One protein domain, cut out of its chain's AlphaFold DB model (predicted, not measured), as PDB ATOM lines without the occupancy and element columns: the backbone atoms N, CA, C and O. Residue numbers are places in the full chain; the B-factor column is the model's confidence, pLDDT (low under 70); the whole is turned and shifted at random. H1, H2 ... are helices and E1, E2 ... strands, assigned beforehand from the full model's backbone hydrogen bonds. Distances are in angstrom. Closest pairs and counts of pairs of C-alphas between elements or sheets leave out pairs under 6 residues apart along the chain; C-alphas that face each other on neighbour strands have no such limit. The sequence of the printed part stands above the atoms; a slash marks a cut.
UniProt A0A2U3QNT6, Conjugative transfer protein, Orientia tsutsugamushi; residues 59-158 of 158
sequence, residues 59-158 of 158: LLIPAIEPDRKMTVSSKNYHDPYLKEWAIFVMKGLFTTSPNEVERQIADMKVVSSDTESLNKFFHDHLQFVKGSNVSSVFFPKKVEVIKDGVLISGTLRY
ATOM      1  N   LEU A  59       5.215  60.816 -41.678       62.66
ATOM      2  CA  LEU A  59       5.188  60.143 -40.378       62.66
ATOM      3  C   LEU A  59       3.773  60.234 -39.813       62.66
ATOM      4  O   LEU A  59       3.349  61.298 -39.367       62.66
ATOM      5  N   LEU A  60       3.043  59.126 -39.833       67.06
ATOM      6  CA  LEU A  60       1.745  59.028 -39.185       67.06
ATOM      7  C   LEU A  60       1.962  58.731 -37.699       67.06
ATOM      8  O   LEU A  60       2.623  57.755 -37.340       67.06
ATOM      9  N   ILE A  61       1.410  59.587 -36.842       65.56
ATOM     10  CA  ILE A  61       1.372  59.393 -35.391       65.56
ATOM     11  C   ILE A  61      -0.099  59.180 -35.020       65.56
ATOM     12  O   ILE A  61      -0.873  60.140 -35.054       65.56
ATOM     13  N   PRO A  62      -0.521  57.943 -34.717       59.84
ATOM     14  CA  PRO A  62      -1.877  57.675 -34.263       59.84
ATOM     15  C   PRO A  62      -2.138  58.408 -32.943       59.84
ATOM     16  O   PRO A  62      -1.362  58.286 -31.999       59.84
ATOM     17  N   ALA A  63      -3.255  59.132 -32.846       56.47
ATOM     18  CA  ALA A  63      -3.608  59.888 -31.638       56.47
ATOM     19  C   ALA A  63      -3.804  58.999 -30.391       56.47
ATOM     20  O   ALA A  63      -3.652  59.467 -29.268       56.47
ATOM     21  N   ILE A  64      -4.138  57.721 -30.595       52.59
ATOM     22  CA  ILE A  64      -4.410  56.742 -29.534       52.59
ATOM     23  C   ILE A  64      -3.111  56.082 -29.023       52.59
ATOM     24  O   ILE A  64      -3.058  55.658 -27.874       52.59
ATOM     25  N   GLU A  65      -2.047  56.046 -29.836       54.09
ATOM     26  CA  GLU A  65      -0.754  55.417 -29.512       54.09
ATOM     27  C   GLU A  65       0.411  56.270 -30.071       54.09
ATOM     28  O   GLU A  65       0.960  55.955 -31.131       54.09
ATOM     29  N   PRO A  66       0.813  57.362 -29.390       59.00
ATOM     30  CA  PRO A  66       1.794  58.325 -29.912       59.00
ATOM     31  C   PRO A  66       3.218  57.759 -30.056       59.00
ATOM     32  O   PRO A  66       4.006  58.256 -30.866       59.00
ATOM     33  N   ASP A  67       3.542  56.692 -29.323       58.22
ATOM     34  CA  ASP A  67       4.809  55.963 -29.463       58.22
ATOM     35  C   ASP A  67       4.868  55.136 -30.758       58.22
ATOM     36  O   ASP A  67       5.947  54.771 -31.233       58.22
ATOM     37  N   ARG A  68       3.714  54.882 -31.388       59.09
ATOM     38  CA  ARG A  68       3.586  54.039 -32.575       59.09
ATOM     39  C   ARG A  68       3.700  54.864 -33.852       59.09
ATOM     40  O   ARG A  68       2.754  55.050 -34.611       59.09
ATOM     41  N   LYS A  69       4.903  55.374 -34.090       61.00
ATOM     42  CA  LYS A  69       5.235  56.159 -35.283       61.00
ATOM     43  C   LYS A  69       5.283  55.258 -36.517       61.00
ATOM     44  O   LYS A  69       6.122  54.364 -36.600       61.00
ATOM     45  N   MET A  70       4.435  55.528 -37.502       62.12
ATOM     46  CA  MET A  70       4.415  54.793 -38.762       62.12
ATOM     47  C   MET A  70       4.963  55.668 -39.886       62.12
ATOM     48  O   MET A  70       4.436  56.738 -40.175       62.12
ATOM     49  N   THR A  71       6.042  55.231 -40.522       59.12
ATOM     50  CA  THR A  71       6.595  55.919 -41.694       59.12
ATOM     51  C   THR A  71       5.874  55.438 -42.948       59.12
ATOM     52  O   THR A  71       5.694  54.232 -43.107       59.12
ATOM     53  N   VAL A  72       5.481  56.360 -43.822       57.59
ATOM     54  CA  VAL A  72       4.847  56.131 -45.126       57.59
ATOM     55  C   VAL A  72       5.684  56.856 -46.187       57.59
ATOM     56  O   VAL A  72       5.959  58.044 -46.036       57.59
ATOM     57  N   SER A  73       6.120  56.153 -47.235       54.78
ATOM     58  CA  SER A  73       6.896  56.694 -48.361       54.78
ATOM     59  C   SER A  73       6.140  56.416 -49.651       54.78
ATOM     60  O   SER A  73       5.446  55.406 -49.772       54.78
ATOM     61  N   SER A  74       6.272  57.311 -50.625       54.31
ATOM     62  CA  SER A  74       5.552  57.249 -51.899       54.31
ATOM     63  C   SER A  74       5.956  56.076 -52.799       54.31
ATOM     64  O   SER A  74       5.235  55.776 -53.748       54.31
ATOM     65  N   LYS A  75       7.086  55.405 -52.527       55.81
ATOM     66  CA  LYS A  75       7.622  54.347 -53.400       55.81
ATOM     67  C   LYS A  75       7.413  52.919 -52.913       55.81
ATOM     68  O   LYS A  75       7.455  52.029 -53.751       55.81
ATOM     69  N   ASN A  76       7.186  52.680 -51.620       58.12
ATOM     70  CA  ASN A  76       7.022  51.329 -51.073       58.12
ATOM     71  C   ASN A  76       6.166  51.332 -49.801       58.12
ATOM     72  O   ASN A  76       6.274  52.234 -48.966       58.12
ATOM     73  N   TYR A  77       5.380  50.270 -49.604       61.78
ATOM     74  CA  TYR A  77       4.835  49.959 -48.285       61.78
ATOM     75  C   TYR A  77       5.998  49.633 -47.346       61.78
ATOM     76  O   TYR A  77       6.816  48.768 -47.648       61.78
ATOM     77  N   HIS A  78       6.103  50.338 -46.222       72.81
ATOM     78  CA  HIS A  78       7.190  50.083 -45.281       72.81
ATOM     79  C   HIS A  78       6.968  48.784 -44.506       72.81
ATOM     80  O   HIS A  78       5.847  48.488 -44.087       72.81
ATOM     81  N   ASP A  79       8.060  48.077 -44.210       76.75
ATOM     82  CA  ASP A  79       8.040  46.839 -43.428       76.75
ATOM     83  C   ASP A  79       7.215  46.930 -42.137       76.75
ATOM     84  O   ASP A  79       6.426  46.019 -41.895       76.75
ATOM     85  N   PRO A  80       7.306  47.990 -41.303       78.62
ATOM     86  CA  PRO A  80       6.496  48.080 -40.093       78.62
ATOM     87  C   PRO A  80       4.997  48.131 -40.397       78.62
ATOM     88  O   PRO A  80       4.227  47.465 -39.718       78.62
ATOM     89  N   TYR A  81       4.579  48.846 -41.446       78.38
ATOM     90  CA  TYR A  81       3.172  48.879 -41.844       78.38
ATOM     91  C   TYR A  81       2.680  47.494 -42.263       78.38
ATOM     92  O   TYR A  81       1.649  47.040 -41.777       78.38
ATOM     93  N   LEU A  82       3.438  46.805 -43.121       83.25
ATOM     94  CA  LEU A  82       3.085  45.464 -43.589       83.25
ATOM     95  C   LEU A  82       3.006  44.462 -42.432       83.25
ATOM     96  O   LEU A  82       2.083  43.651 -42.387       83.25
ATOM     97  N   LYS A  83       3.931  44.547 -41.470       87.56
ATOM     98  CA  LYS A  83       3.914  43.712 -40.262       87.56
ATOM     99  C   LYS A  83       2.656  43.951 -39.431       87.56
ATOM    100  O   LYS A  83       1.990  42.992 -39.053       87.56
ATOM    101  N   GLU A  84       2.322  45.209 -39.168       84.44
ATOM    102  CA  GLU A  84       1.154  45.579 -38.363       84.44
ATOM    103  C   GLU A  84      -0.163  45.214 -39.051       84.44
ATOM    104  O   GLU A  84      -1.048  44.627 -38.427       84.44
ATOM    105  N   TRP A  85      -0.275  45.499 -40.349       84.75
ATOM    106  CA  TRP A  85      -1.430  45.116 -41.155       84.75
ATOM    107  C   TRP A  85      -1.634  43.599 -41.142       84.75
ATOM    108  O   TRP A  85      -2.735  43.122 -40.872       84.75
ATOM    109  N   ALA A  86      -0.566  42.828 -41.346       88.81
ATOM    110  CA  ALA A  86      -0.655  41.377 -41.341       88.81
ATOM    111  C   ALA A  86      -1.033  40.838 -39.944       88.81
ATOM    112  O   ALA A  86      -1.849  39.922 -39.841       88.81
ATOM    113  N   ILE A  87      -0.512  41.423 -38.853       90.50
ATOM    114  CA  ILE A  87      -0.927  41.071 -37.482       90.50
ATOM    115  C   ILE A  87      -2.420  41.343 -37.285       90.50
ATOM    116  O   ILE A  87      -3.117  40.504 -36.713       90.50
ATOM    117  N   PHE A  88      -2.906  42.496 -37.745       87.88
ATOM    118  CA  PHE A  88      -4.314  42.866 -37.658       87.88
ATOM    119  C   PHE A  88      -5.203  41.865 -38.404       87.88
ATOM    120  O   PHE A  88      -6.151  41.348 -37.816       87.88
ATOM    121  N   VAL A  89      -4.849  41.519 -39.646       87.69
ATOM    122  CA  VAL A  89      -5.578  40.532 -40.459       87.69
ATOM    123  C   VAL A  89      -5.610  39.164 -39.777       87.69
ATOM    124  O   VAL A  89      -6.683  38.587 -39.603       87.69
ATOM    125  N   MET A  90      -4.458  38.661 -39.318       90.44
ATOM    126  CA  MET A  90      -4.378  37.357 -38.651       90.44
ATOM    127  C   MET A  90      -5.178  37.326 -37.348       90.44
ATOM    128  O   MET A  90      -5.863  36.346 -37.066       90.44
ATOM    129  N   LYS A  91      -5.131  38.399 -36.553       89.19
ATOM    130  CA  LYS A  91      -5.954  38.501 -35.344       89.19
ATOM    131  C   LYS A  91      -7.438  38.550 -35.684       89.19
ATOM    132  O   LYS A  91      -8.191  37.815 -35.059       89.19
ATOM    133  N   GLY A  92      -7.847  39.350 -36.667       86.62
ATOM    134  CA  GLY A  92      -9.249  39.459 -37.078       86.62
ATOM    135  C   GLY A  92      -9.835  38.142 -37.590       86.62
ATOM    136  O   GLY A  92     -11.007  37.878 -37.375       86.62
ATOM    137  N   LEU A  93      -9.014  37.297 -38.215       89.00
ATOM    138  CA  LEU A  93      -9.449  36.014 -38.763       89.00
ATOM    139  C   LEU A  93      -9.483  34.883 -37.720       89.00
ATOM    140  O   LEU A  93     -10.403  34.065 -37.702       89.00
ATOM    141  N   PHE A  94      -8.454  34.817 -36.873       89.94
ATOM    142  CA  PHE A  94      -8.205  33.692 -35.964       89.94
ATOM    143  C   PHE A  94      -8.491  34.008 -34.487       89.94
ATOM    144  O   PHE A  94      -8.264  33.166 -33.622       89.94
ATOM    145  N   THR A  95      -8.953  35.222 -34.180       91.25
ATOM    146  CA  THR A  95      -9.481  35.591 -32.858       91.25
ATOM    147  C   THR A  95     -10.984  35.797 -32.975       91.25
ATOM    148  O   THR A  95     -11.469  36.918 -33.121       91.25
ATOM    149  N   THR A  96     -11.716  34.687 -32.993       92.62
ATOM    150  CA  THR A  96     -13.131  34.668 -33.367       92.62
ATOM    151  C   THR A  96     -13.964  33.761 -32.474       92.62
ATOM    152  O   THR A  96     -13.440  32.862 -31.817       92.62
ATOM    153  N   SER A  97     -15.273  33.989 -32.467       92.19
ATOM    154  CA  SER A  97     -16.260  33.134 -31.810       92.19
ATOM    155  C   SER A  97     -17.320  32.681 -32.822       92.19
ATOM    156  O   SER A  97     -17.490  33.338 -33.855       92.19
ATOM    157  N   PRO A  98     -18.089  31.617 -32.531       90.62
ATOM    158  CA  PRO A  98     -19.151  31.133 -33.418       90.62
ATOM    159  C   PRO A  98     -20.186  32.197 -33.813       90.62
ATOM    160  O   PRO A  98     -20.763  32.117 -34.898       90.62
ATOM    161  N   ASN A  99     -20.391  33.210 -32.965       92.06
ATOM    162  CA  ASN A  99     -21.342  34.296 -33.204       92.06
ATOM    163  C   ASN A  99     -20.777  35.401 -34.113       92.06
ATOM    164  O   ASN A  99     -21.533  36.051 -34.827       92.06
ATOM    165  N   GLU A 100     -19.458  35.606 -34.105       91.25
ATOM    166  CA  GLU A 100     -18.802  36.734 -34.784       91.25
ATOM    167  C   GLU A 100     -18.149  36.339 -36.117       91.25
ATOM    168  O   GLU A 100     -17.945  37.188 -36.985       91.25
ATOM    169  N   VAL A 101     -17.831  35.053 -36.303       92.44
ATOM    170  CA  VAL A 101     -17.029  34.564 -37.439       92.44
ATOM    171  C   VAL A 101     -17.623  34.914 -38.806       92.44
ATOM    172  O   VAL A 101     -16.885  35.249 -39.728       92.44
ATOM    173  N   GLU A 102     -18.950  34.909 -38.945       92.44
ATOM    174  CA  GLU A 102     -19.626  35.292 -40.193       92.44
ATOM    175  C   GLU A 102     -19.382  36.749 -40.560       92.44
ATOM    176  O   GLU A 102     -19.020  37.053 -41.699       92.44
ATOM    177  N   ARG A 103     -19.543  37.645 -39.582       91.62
ATOM    178  CA  ARG A 103     -19.313  39.074 -39.771       91.62
ATOM    179  C   ARG A 103     -17.847  39.342 -40.088       91.62
ATOM    180  O   ARG A 103     -17.555  40.051 -41.042       91.62
ATOM    181  N   GLN A 104     -16.934  38.731 -39.337       90.19
ATOM    182  CA  GLN A 104     -15.498  38.907 -39.543       90.19
ATOM    183  C   GLN A 104     -15.045  38.426 -40.927       90.19
ATOM    184  O   GLN A 104     -14.247  39.096 -41.577       90.19
ATOM    185  N   ILE A 105     -15.576  37.299 -41.413       91.88
ATOM    186  CA  ILE A 105     -15.304  36.823 -42.775       91.88
ATOM    187  C   ILE A 105     -15.890  37.779 -43.817       91.88
ATOM    188  O   ILE A 105     -15.223  38.056 -44.812       91.88
ATOM    189  N   ALA A 106     -17.105  38.293 -43.613       90.44
ATOM    190  CA  ALA A 106     -17.706  39.265 -44.526       90.44
ATOM    191  C   ALA A 106     -16.863  40.550 -44.619       90.44
ATOM    192  O   ALA A 106     -16.549  40.987 -45.724       90.44
ATOM    193  N   ASP A 107     -16.422  41.087 -43.480       88.31
ATOM    194  CA  ASP A 107     -15.542  42.257 -43.420       88.31
ATOM    195  C   ASP A 107     -14.187  41.968 -44.099       88.31
ATOM    196  O   ASP A 107     -13.672  42.798 -44.849       88.31
ATOM    197  N   MET A 108     -13.631  40.764 -43.914       86.94
ATOM    198  CA  MET A 108     -12.375  40.357 -44.553       86.94
ATOM    199  C   MET A 108     -12.510  40.218 -46.074       86.94
ATOM    200  O   MET A 108     -11.598  40.590 -46.810       86.94
ATOM    201  N   LYS A 109     -13.659  39.735 -46.562       88.12
ATOM    202  CA  LYS A 109     -13.932  39.615 -48.000       88.12
ATOM    203  C   LYS A 109     -13.894  40.963 -48.715       88.12
ATOM    204  O   LYS A 109     -13.413  41.012 -49.840       88.12
ATOM    205  N   VAL A 110     -14.320  42.048 -48.059       84.62
ATOM    206  CA  VAL A 110     -14.286  43.414 -48.624       84.62
ATOM    207  C   VAL A 110     -12.860  43.876 -48.934       84.62
ATOM    208  O   VAL A 110     -12.642  44.603 -49.900       84.62
ATOM    209  N   VAL A 111     -11.884  43.458 -48.125       80.44
ATOM    210  CA  VAL A 111     -10.481  43.897 -48.233       80.44
ATOM    211  C   VAL A 111      -9.567  42.864 -48.898       80.44
ATOM    212  O   VAL A 111      -8.364  43.096 -49.018       80.44
ATOM    213  N   SER A 112     -10.117  41.727 -49.330       83.44
ATOM    214  CA  SER A 112      -9.369  40.616 -49.923       83.44
ATOM    215  C   SER A 112      -9.705  40.409 -51.398       83.44
ATOM    216  O   SER A 112     -10.785  40.769 -51.858       83.44
ATOM    217  N   SER A 113      -8.790  39.799 -52.150       84.94
ATOM    218  CA  SER A 113      -9.051  39.419 -53.540       84.94
ATOM    219  C   SER A 113     -10.023  38.243 -53.626       84.94
ATOM    220  O   SER A 113      -9.869  37.250 -52.914       84.94
ATOM    221  N   ASP A 114     -10.975  38.322 -54.553       87.44
ATOM    222  CA  ASP A 114     -11.936  37.251 -54.812       87.44
ATOM    223  C   ASP A 114     -11.260  36.094 -55.565       87.44
ATOM    224  O   ASP A 114     -11.137  36.098 -56.790       87.44
ATOM    225  N   THR A 115     -10.734  35.128 -54.812       92.12
ATOM    226  CA  THR A 115     -10.079  33.933 -55.357       92.12
ATOM    227  C   THR A 115     -10.762  32.673 -54.841       92.12
ATOM    228  O   THR A 115     -11.220  32.616 -53.698       92.12
ATOM    229  N   GLU A 116     -10.821  31.633 -55.673       93.12
ATOM    230  CA  GLU A 116     -11.477  30.367 -55.321       93.12
ATOM    231  C   GLU A 116     -10.845  29.715 -54.082       93.12
ATOM    232  O   GLU A 116     -11.551  29.258 -53.183       93.12
ATOM    233  N   SER A 117      -9.511  29.738 -53.988       92.00
ATOM    234  CA  SER A 117      -8.770  29.193 -52.847       92.00
ATOM    235  C   SER A 117      -9.102  29.916 -51.541       92.00
ATOM    236  O   SER A 117      -9.316  29.265 -50.518       92.00
ATOM    237  N   LEU A 118      -9.194  31.247 -51.573       90.62
ATOM    238  CA  LEU A 118      -9.528  32.042 -50.398       90.62
ATOM    239  C   LEU A 118     -10.998  31.869 -49.994       90.62
ATOM    240  O   LEU A 118     -11.304  31.732 -48.811       90.62
ATOM    241  N   ASN A 119     -11.908  31.804 -50.967       92.25
ATOM    242  CA  ASN A 119     -13.319  31.532 -50.701       92.25
ATOM    243  C   ASN A 119     -13.530  30.156 -50.067       92.25
ATOM    244  O   ASN A 119     -14.304  30.041 -49.114       92.25
ATOM    245  N   LYS A 120     -12.813  29.137 -50.552       95.69
ATOM    246  CA  LYS A 120     -12.814  27.804 -49.947       95.69
ATOM    247  C   LYS A 120     -12.286  27.848 -48.514       95.69
ATOM    248  O   LYS A 120     -12.946  27.341 -47.616       95.69
ATOM    249  N   PHE A 121     -11.159  28.522 -48.283       94.06
ATOM    250  CA  PHE A 121     -10.616  28.701 -46.936       94.06
ATOM    251  C   PHE A 121     -11.633  29.348 -45.980       94.06
ATOM    252  O   PHE A 121     -11.835  28.855 -44.874       94.06
ATOM    253  N   PHE A 122     -12.307  30.425 -46.400       93.50
ATOM    254  CA  PHE A 122     -13.318  31.077 -45.566       93.50
ATOM    255  C   PHE A 122     -14.505  30.161 -45.265       93.50
ATOM    256  O   PHE A 122     -15.021  30.179 -44.148       93.50
ATOM    257  N   HIS A 123     -14.934  29.360 -46.240       93.75
ATOM    258  CA  HIS A 123     -16.000  28.385 -46.047       93.75
ATOM    259  C   HIS A 123     -15.611  27.321 -45.013       93.75
ATOM    260  O   HIS A 123     -16.356  27.095 -44.059       93.75
ATOM    261  N   ASP A 124     -14.422  26.734 -45.160       94.06
ATOM    262  CA  ASP A 124     -13.907  25.695 -44.267       94.06
ATOM    263  C   ASP A 124     -13.697  26.242 -42.842       94.06
ATOM    264  O   ASP A 124     -14.082  25.605 -41.860       94.06
ATOM    265  N   HIS A 125     -13.154  27.460 -42.710       91.50
ATOM    266  CA  HIS A 125     -12.958  28.129 -41.417       91.50
ATOM    267  C   HIS A 125     -14.286  28.418 -40.710       91.50
ATOM    268  O   HIS A 125     -14.435  28.135 -39.520       91.50
ATOM    269  N   LEU A 126     -15.282  28.923 -41.442       92.50
ATOM    270  CA  LEU A 126     -16.619  29.170 -40.903       92.50
ATOM    271  C   LEU A 126     -17.277  27.876 -40.417       92.50
ATOM    272  O   LEU A 126     -17.818  27.846 -39.308       92.50
ATOM    273  N   GLN A 127     -17.208  26.809 -41.221       92.75
ATOM    274  CA  GLN A 127     -17.728  25.498 -40.838       92.75
ATOM    275  C   GLN A 127     -17.021  24.946 -39.603       92.75
ATOM    276  O   GLN A 127     -17.684  24.419 -38.715       92.75
ATOM    277  N   PHE A 128     -15.700  25.099 -39.509       90.94
ATOM    278  CA  PHE A 128     -14.935  24.637 -38.359       90.94
ATOM    279  C   PHE A 128     -15.340  25.366 -37.072       90.94
ATOM    280  O   PHE A 128     -15.663  24.714 -36.078       90.94
ATOM    281  N   VAL A 129     -15.373  26.703 -37.084       90.06
ATOM    282  CA  VAL A 129     -15.672  27.513 -35.892       90.06
ATOM    283  C   VAL A 129     -17.120  27.313 -35.437       90.06
ATOM    284  O   VAL A 129     -17.358  27.042 -34.259       90.06
ATOM    285  N   LYS A 130     -18.094  27.381 -36.359       90.88
ATOM    286  CA  LYS A 130     -19.511  27.166 -36.022       90.88
ATOM    287  C   LYS A 130     -19.822  25.711 -35.689       90.88
ATOM    288  O   LYS A 130     -20.512  25.453 -34.709       90.88
ATOM    289  N   GLY A 131     -19.314  24.770 -36.481       88.31
ATOM    290  CA  GLY A 131     -19.572  23.341 -36.306       88.31
ATOM    291  C   GLY A 131     -18.956  22.780 -35.027       88.31
ATOM    292  O   GLY A 131     -19.566  21.935 -34.379       88.31
ATOM    293  N   SER A 132     -17.789  23.288 -34.623       88.44
ATOM    294  CA  SER A 132     -17.130  22.875 -33.376       88.44
ATOM    295  C   SER A 132     -17.623  23.651 -32.151       88.44
ATOM    296  O   SER A 132     -17.334  23.246 -31.030       88.44
ATOM    297  N   ASN A 133     -18.351  24.759 -32.342       89.38
ATOM    298  CA  ASN A 133     -18.752  25.697 -31.287       89.38
ATOM    299  C   ASN A 133     -17.568  26.176 -30.415       89.38
ATOM    300  O   ASN A 133     -17.680  26.329 -29.198       89.38
ATOM    301  N   VAL A 134     -16.413  26.383 -31.049       86.81
ATOM    302  CA  VAL A 134     -15.152  26.740 -30.391       86.81
ATOM    303  C   VAL A 134     -14.854  28.216 -30.622       86.81
ATOM    304  O   VAL A 134     -15.006  28.726 -31.731       86.81
ATOM    305  N   SER A 135     -14.388  28.899 -29.579       90.12
ATOM    306  CA  SER A 135     -13.827  30.245 -29.712       90.12
ATOM    307  C   SER A 135     -12.317  30.137 -29.846       90.12
ATOM    308  O   SER A 135     -11.701  29.321 -29.181       90.12
ATOM    309  N   SER A 136     -11.707  30.951 -30.695       90.44
ATOM    310  CA  SER A 136     -10.263  30.912 -30.915       90.44
ATOM    311  C   SER A 136      -9.609  32.248 -30.620       90.44
ATOM    312  O   SER A 136     -10.237  33.301 -30.725       90.44
ATOM    313  N   VAL A 137      -8.340  32.198 -30.219       91.81
ATOM    314  CA  VAL A 137      -7.488  33.373 -30.023       91.81
ATOM    315  C   VAL A 137      -6.115  33.111 -30.622       91.81
ATOM    316  O   VAL A 137      -5.459  32.115 -30.299       91.81
ATOM    317  N   PHE A 138      -5.654  34.035 -31.463       92.75
ATOM    318  CA  PHE A 138      -4.345  33.955 -32.100       92.75
ATOM    319  C   PHE A 138      -3.321  34.886 -31.449       92.75
ATOM    320  O   PHE A 138      -3.485  36.107 -31.399       92.75
ATOM    321  N   PHE A 139      -2.211  34.298 -31.004       92.62
ATOM    322  CA  PHE A 139      -1.080  35.003 -30.409       92.62
ATOM    323  C   PHE A 139       0.091  35.054 -31.400       92.62
ATOM    324  O   PHE A 139       0.813  34.058 -31.530       92.62
ATOM    325  N   PRO A 140       0.315  36.180 -32.104       91.50
ATOM    326  CA  PRO A 140       1.469  36.325 -32.985       91.50
ATOM    327  C   PRO A 140       2.770  36.293 -32.170       91.50
ATOM    328  O   PRO A 140       2.858  36.893 -31.101       91.50
ATOM    329  N   LYS A 141       3.787  35.593 -32.681       92.25
ATOM    330  CA  LYS A 141       5.123  35.480 -32.068       92.25
ATOM    331  C   LYS A 141       6.209  36.118 -32.923       92.25
ATOM    332  O   LYS A 141       7.069  36.815 -32.398       92.25
ATOM    333  N   LYS A 142       6.190  35.852 -34.228       92.56
ATOM    334  CA  LYS A 142       7.219  36.305 -35.170       92.56
ATOM    335  C   LYS A 142       6.563  36.780 -36.456       92.56
ATOM    336  O   LYS A 142       5.668  36.104 -36.961       92.56
ATOM    337  N   VAL A 143       7.020  37.919 -36.969       91.50
ATOM    338  CA  VAL A 143       6.545  38.494 -38.231       91.50
ATOM    339  C   VAL A 143       7.732  38.908 -39.085       91.50
ATOM    340  O   VAL A 143       8.542  39.747 -38.680       91.50
ATOM    341  N   GLU A 144       7.821  38.326 -40.274       91.69
ATOM    342  CA  GLU A 144       8.898  38.559 -41.232       91.69
ATOM    343  C   GLU A 144       8.313  38.999 -42.570       91.69
ATOM    344  O   GLU A 144       7.390  38.376 -43.090       91.69
ATOM    345  N   VAL A 145       8.845  40.089 -43.121       87.25
ATOM    346  CA  VAL A 145       8.518  40.518 -44.483       87.25
ATOM    347  C   VAL A 145       9.433  39.735 -45.418       87.25
ATOM    348  O   VAL A 145      10.653  39.764 -45.265       87.25
ATOM    349  N   ILE A 146       8.832  38.992 -46.338       89.56
ATOM    350  CA  ILE A 146       9.513  38.217 -47.374       89.56
ATOM    351  C   ILE A 146       9.257  38.872 -48.732       89.56
ATOM    352  O   ILE A 146       8.410  39.753 -48.857       89.56
ATOM    353  N   LYS A 147       9.983  38.439 -49.766       81.50
ATOM    354  CA  LYS A 147       9.945  39.068 -51.094       81.50
ATOM    355  C   LYS A 147       8.524  39.224 -51.665       81.50
ATOM    356  O   LYS A 147       8.237  40.255 -52.258       81.50
ATOM    357  N   ASP A 148       7.655  38.243 -51.419       83.12
ATOM    358  CA  ASP A 148       6.304  38.174 -51.989       83.12
ATOM    359  C   ASP A 148       5.187  38.266 -50.928       83.12
ATOM    360  O   ASP A 148       4.050  37.877 -51.186       83.12
ATOM    361  N   GLY A 149       5.481  38.750 -49.712       84.75
ATOM    362  CA  GLY A 149       4.448  38.895 -48.682       84.75
ATOM    363  C   GLY A 149       4.956  39.015 -47.249       84.75
ATOM    364  O   GLY A 149       6.096  39.389 -46.987       84.75
ATOM    365  N   VAL A 150       4.085  38.688 -46.295       89.81
ATOM    366  CA  VAL A 150       4.397  38.720 -44.861       89.81
ATOM    367  C   VAL A 150       4.144  37.344 -44.264       89.81
ATOM    368  O   VAL A 150       3.032  36.826 -44.328       89.81
ATOM    369  N   LEU A 151       5.175  36.760 -43.662       91.94
ATOM    370  CA  LEU A 151       5.080  35.505 -42.931       91.94
ATOM    371  C   LEU A 151       4.830  35.795 -41.449       91.94
ATOM    372  O   LEU A 151       5.645  36.439 -40.786       91.94
ATOM    373  N   ILE A 152       3.722  35.276 -40.921       92.88
ATOM    374  CA  ILE A 152       3.384  35.356 -39.498       92.88
ATOM    375  C   ILE A 152       3.404  33.962 -38.893       92.88
ATOM    376  O   ILE A 152       2.712  33.058 -39.345       92.88
ATOM    377  N   SER A 153       4.167  33.815 -37.816       93.00
ATOM    378  CA  SER A 153       4.145  32.638 -36.953       93.00
ATOM    379  C   SER A 153       3.568  33.008 -35.595       93.00
ATOM    380  O   SER A 153       3.904  34.047 -35.023       93.00
ATOM    381  N   GLY A 154       2.716  32.145 -35.051       92.69
ATOM    382  CA  GLY A 154       2.046  32.380 -33.780       92.69
ATOM    383  C   GLY A 154       1.524  31.101 -33.151       92.69
ATOM    384  O   GLY A 154       1.814  29.995 -33.601       92.69
ATOM    385  N   THR A 155       0.774  31.254 -32.070       93.19
ATOM    386  CA  THR A 155       0.094  30.153 -31.391       93.19
ATOM    387  C   THR A 155      -1.400  30.408 -31.417       93.19
ATOM    388  O   THR A 155      -1.849  31.473 -31.001       93.19
ATOM    389  N   LEU A 156      -2.150  29.424 -31.898       90.56
ATOM    390  CA  LEU A 156      -3.604  29.427 -31.884       90.56
ATOM    391  C   LEU A 156      -4.088  28.664 -30.649       90.56
ATOM    392  O   LEU A 156      -3.567  27.589 -30.346       90.56
ATOM    393  N   ARG A 157      -5.037  29.244 -29.918       90.12
ATOM    394  CA  ARG A 157      -5.727  28.598 -28.795       90.12
ATOM    395  C   ARG A 157      -7.216  28.511 -29.097       90.12
ATOM    396  O   ARG A 157      -7.731  29.397 -29.775       90.12
ATOM    397  N   TYR A 158      -7.840  27.458 -28.586       85.38
ATOM    398  CA  TYR A 158      -9.239  27.074 -28.751       85.38
ATOM    399  C   TYR A 158      -9.892  26.916 -27.376       85.38
ATOM    400  O   TYR A 158      -9.127  26.595 -26.432       85.38
TER     401      TYR A 158
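Overview. This is residues 59 to 158 of the 158 residues of the protein "Conjugative transfer protein" of Orientia tsutsugamushi (UniProt A0A2U3QNT6). Helix H1 runs through the middle, with strand hairpin E2 and E3 packed along one side, helical hairpin H2 and H3 near its last end and E1 near its first. The printed part has 100 residues, with three named helices and three named strands in the order E1, H1, H2, H3, E2, E3; the class is mixed, the sheet E2 - E3 antiparallel. It is only just loose, close to compact, with radius of gyration of the C-alphas 15.4 A and spans of 44 by 29 by 23 A.

Along the chain. E1, residues 70 to 73, begins at C-alpha 70 (4.415, 54.793, -38.762). H1 is residues 79 to 94, 22.2 A; H2, 101 to 111; H3, 116 to 132, 23.9 A. E2 is 137 to 146, 24.8 A; E3, 149 to 157, ends at C-alpha 157 (-5.727, 28.598, -28.795).

Arrangement. E1 pairs with no named strand. H1, with residues 89 to 93 alone, touches H2, closest C-alphas Gly 92 and Gln 104, 6.7 A. H2 and H3 touch, closest C-alphas Val 101 and Leu 126, 6.4 A, at a shallow tilt of 17 degrees, opposite ways. The closest C-alphas of H1 and E2 are Phe 94 and Phe 138, 5.5 A. In hairpin E2 and E3, N 139 and O 155 are 2.8 A apart, within hydrogen-bond range. Every O i to N i+4 pair is within range in H1 and H3, 6 of 7 in H2.

Size, cuts and confidence. The printed part has no cut and no long link. Residues 59 to 77 have pLDDT under 70.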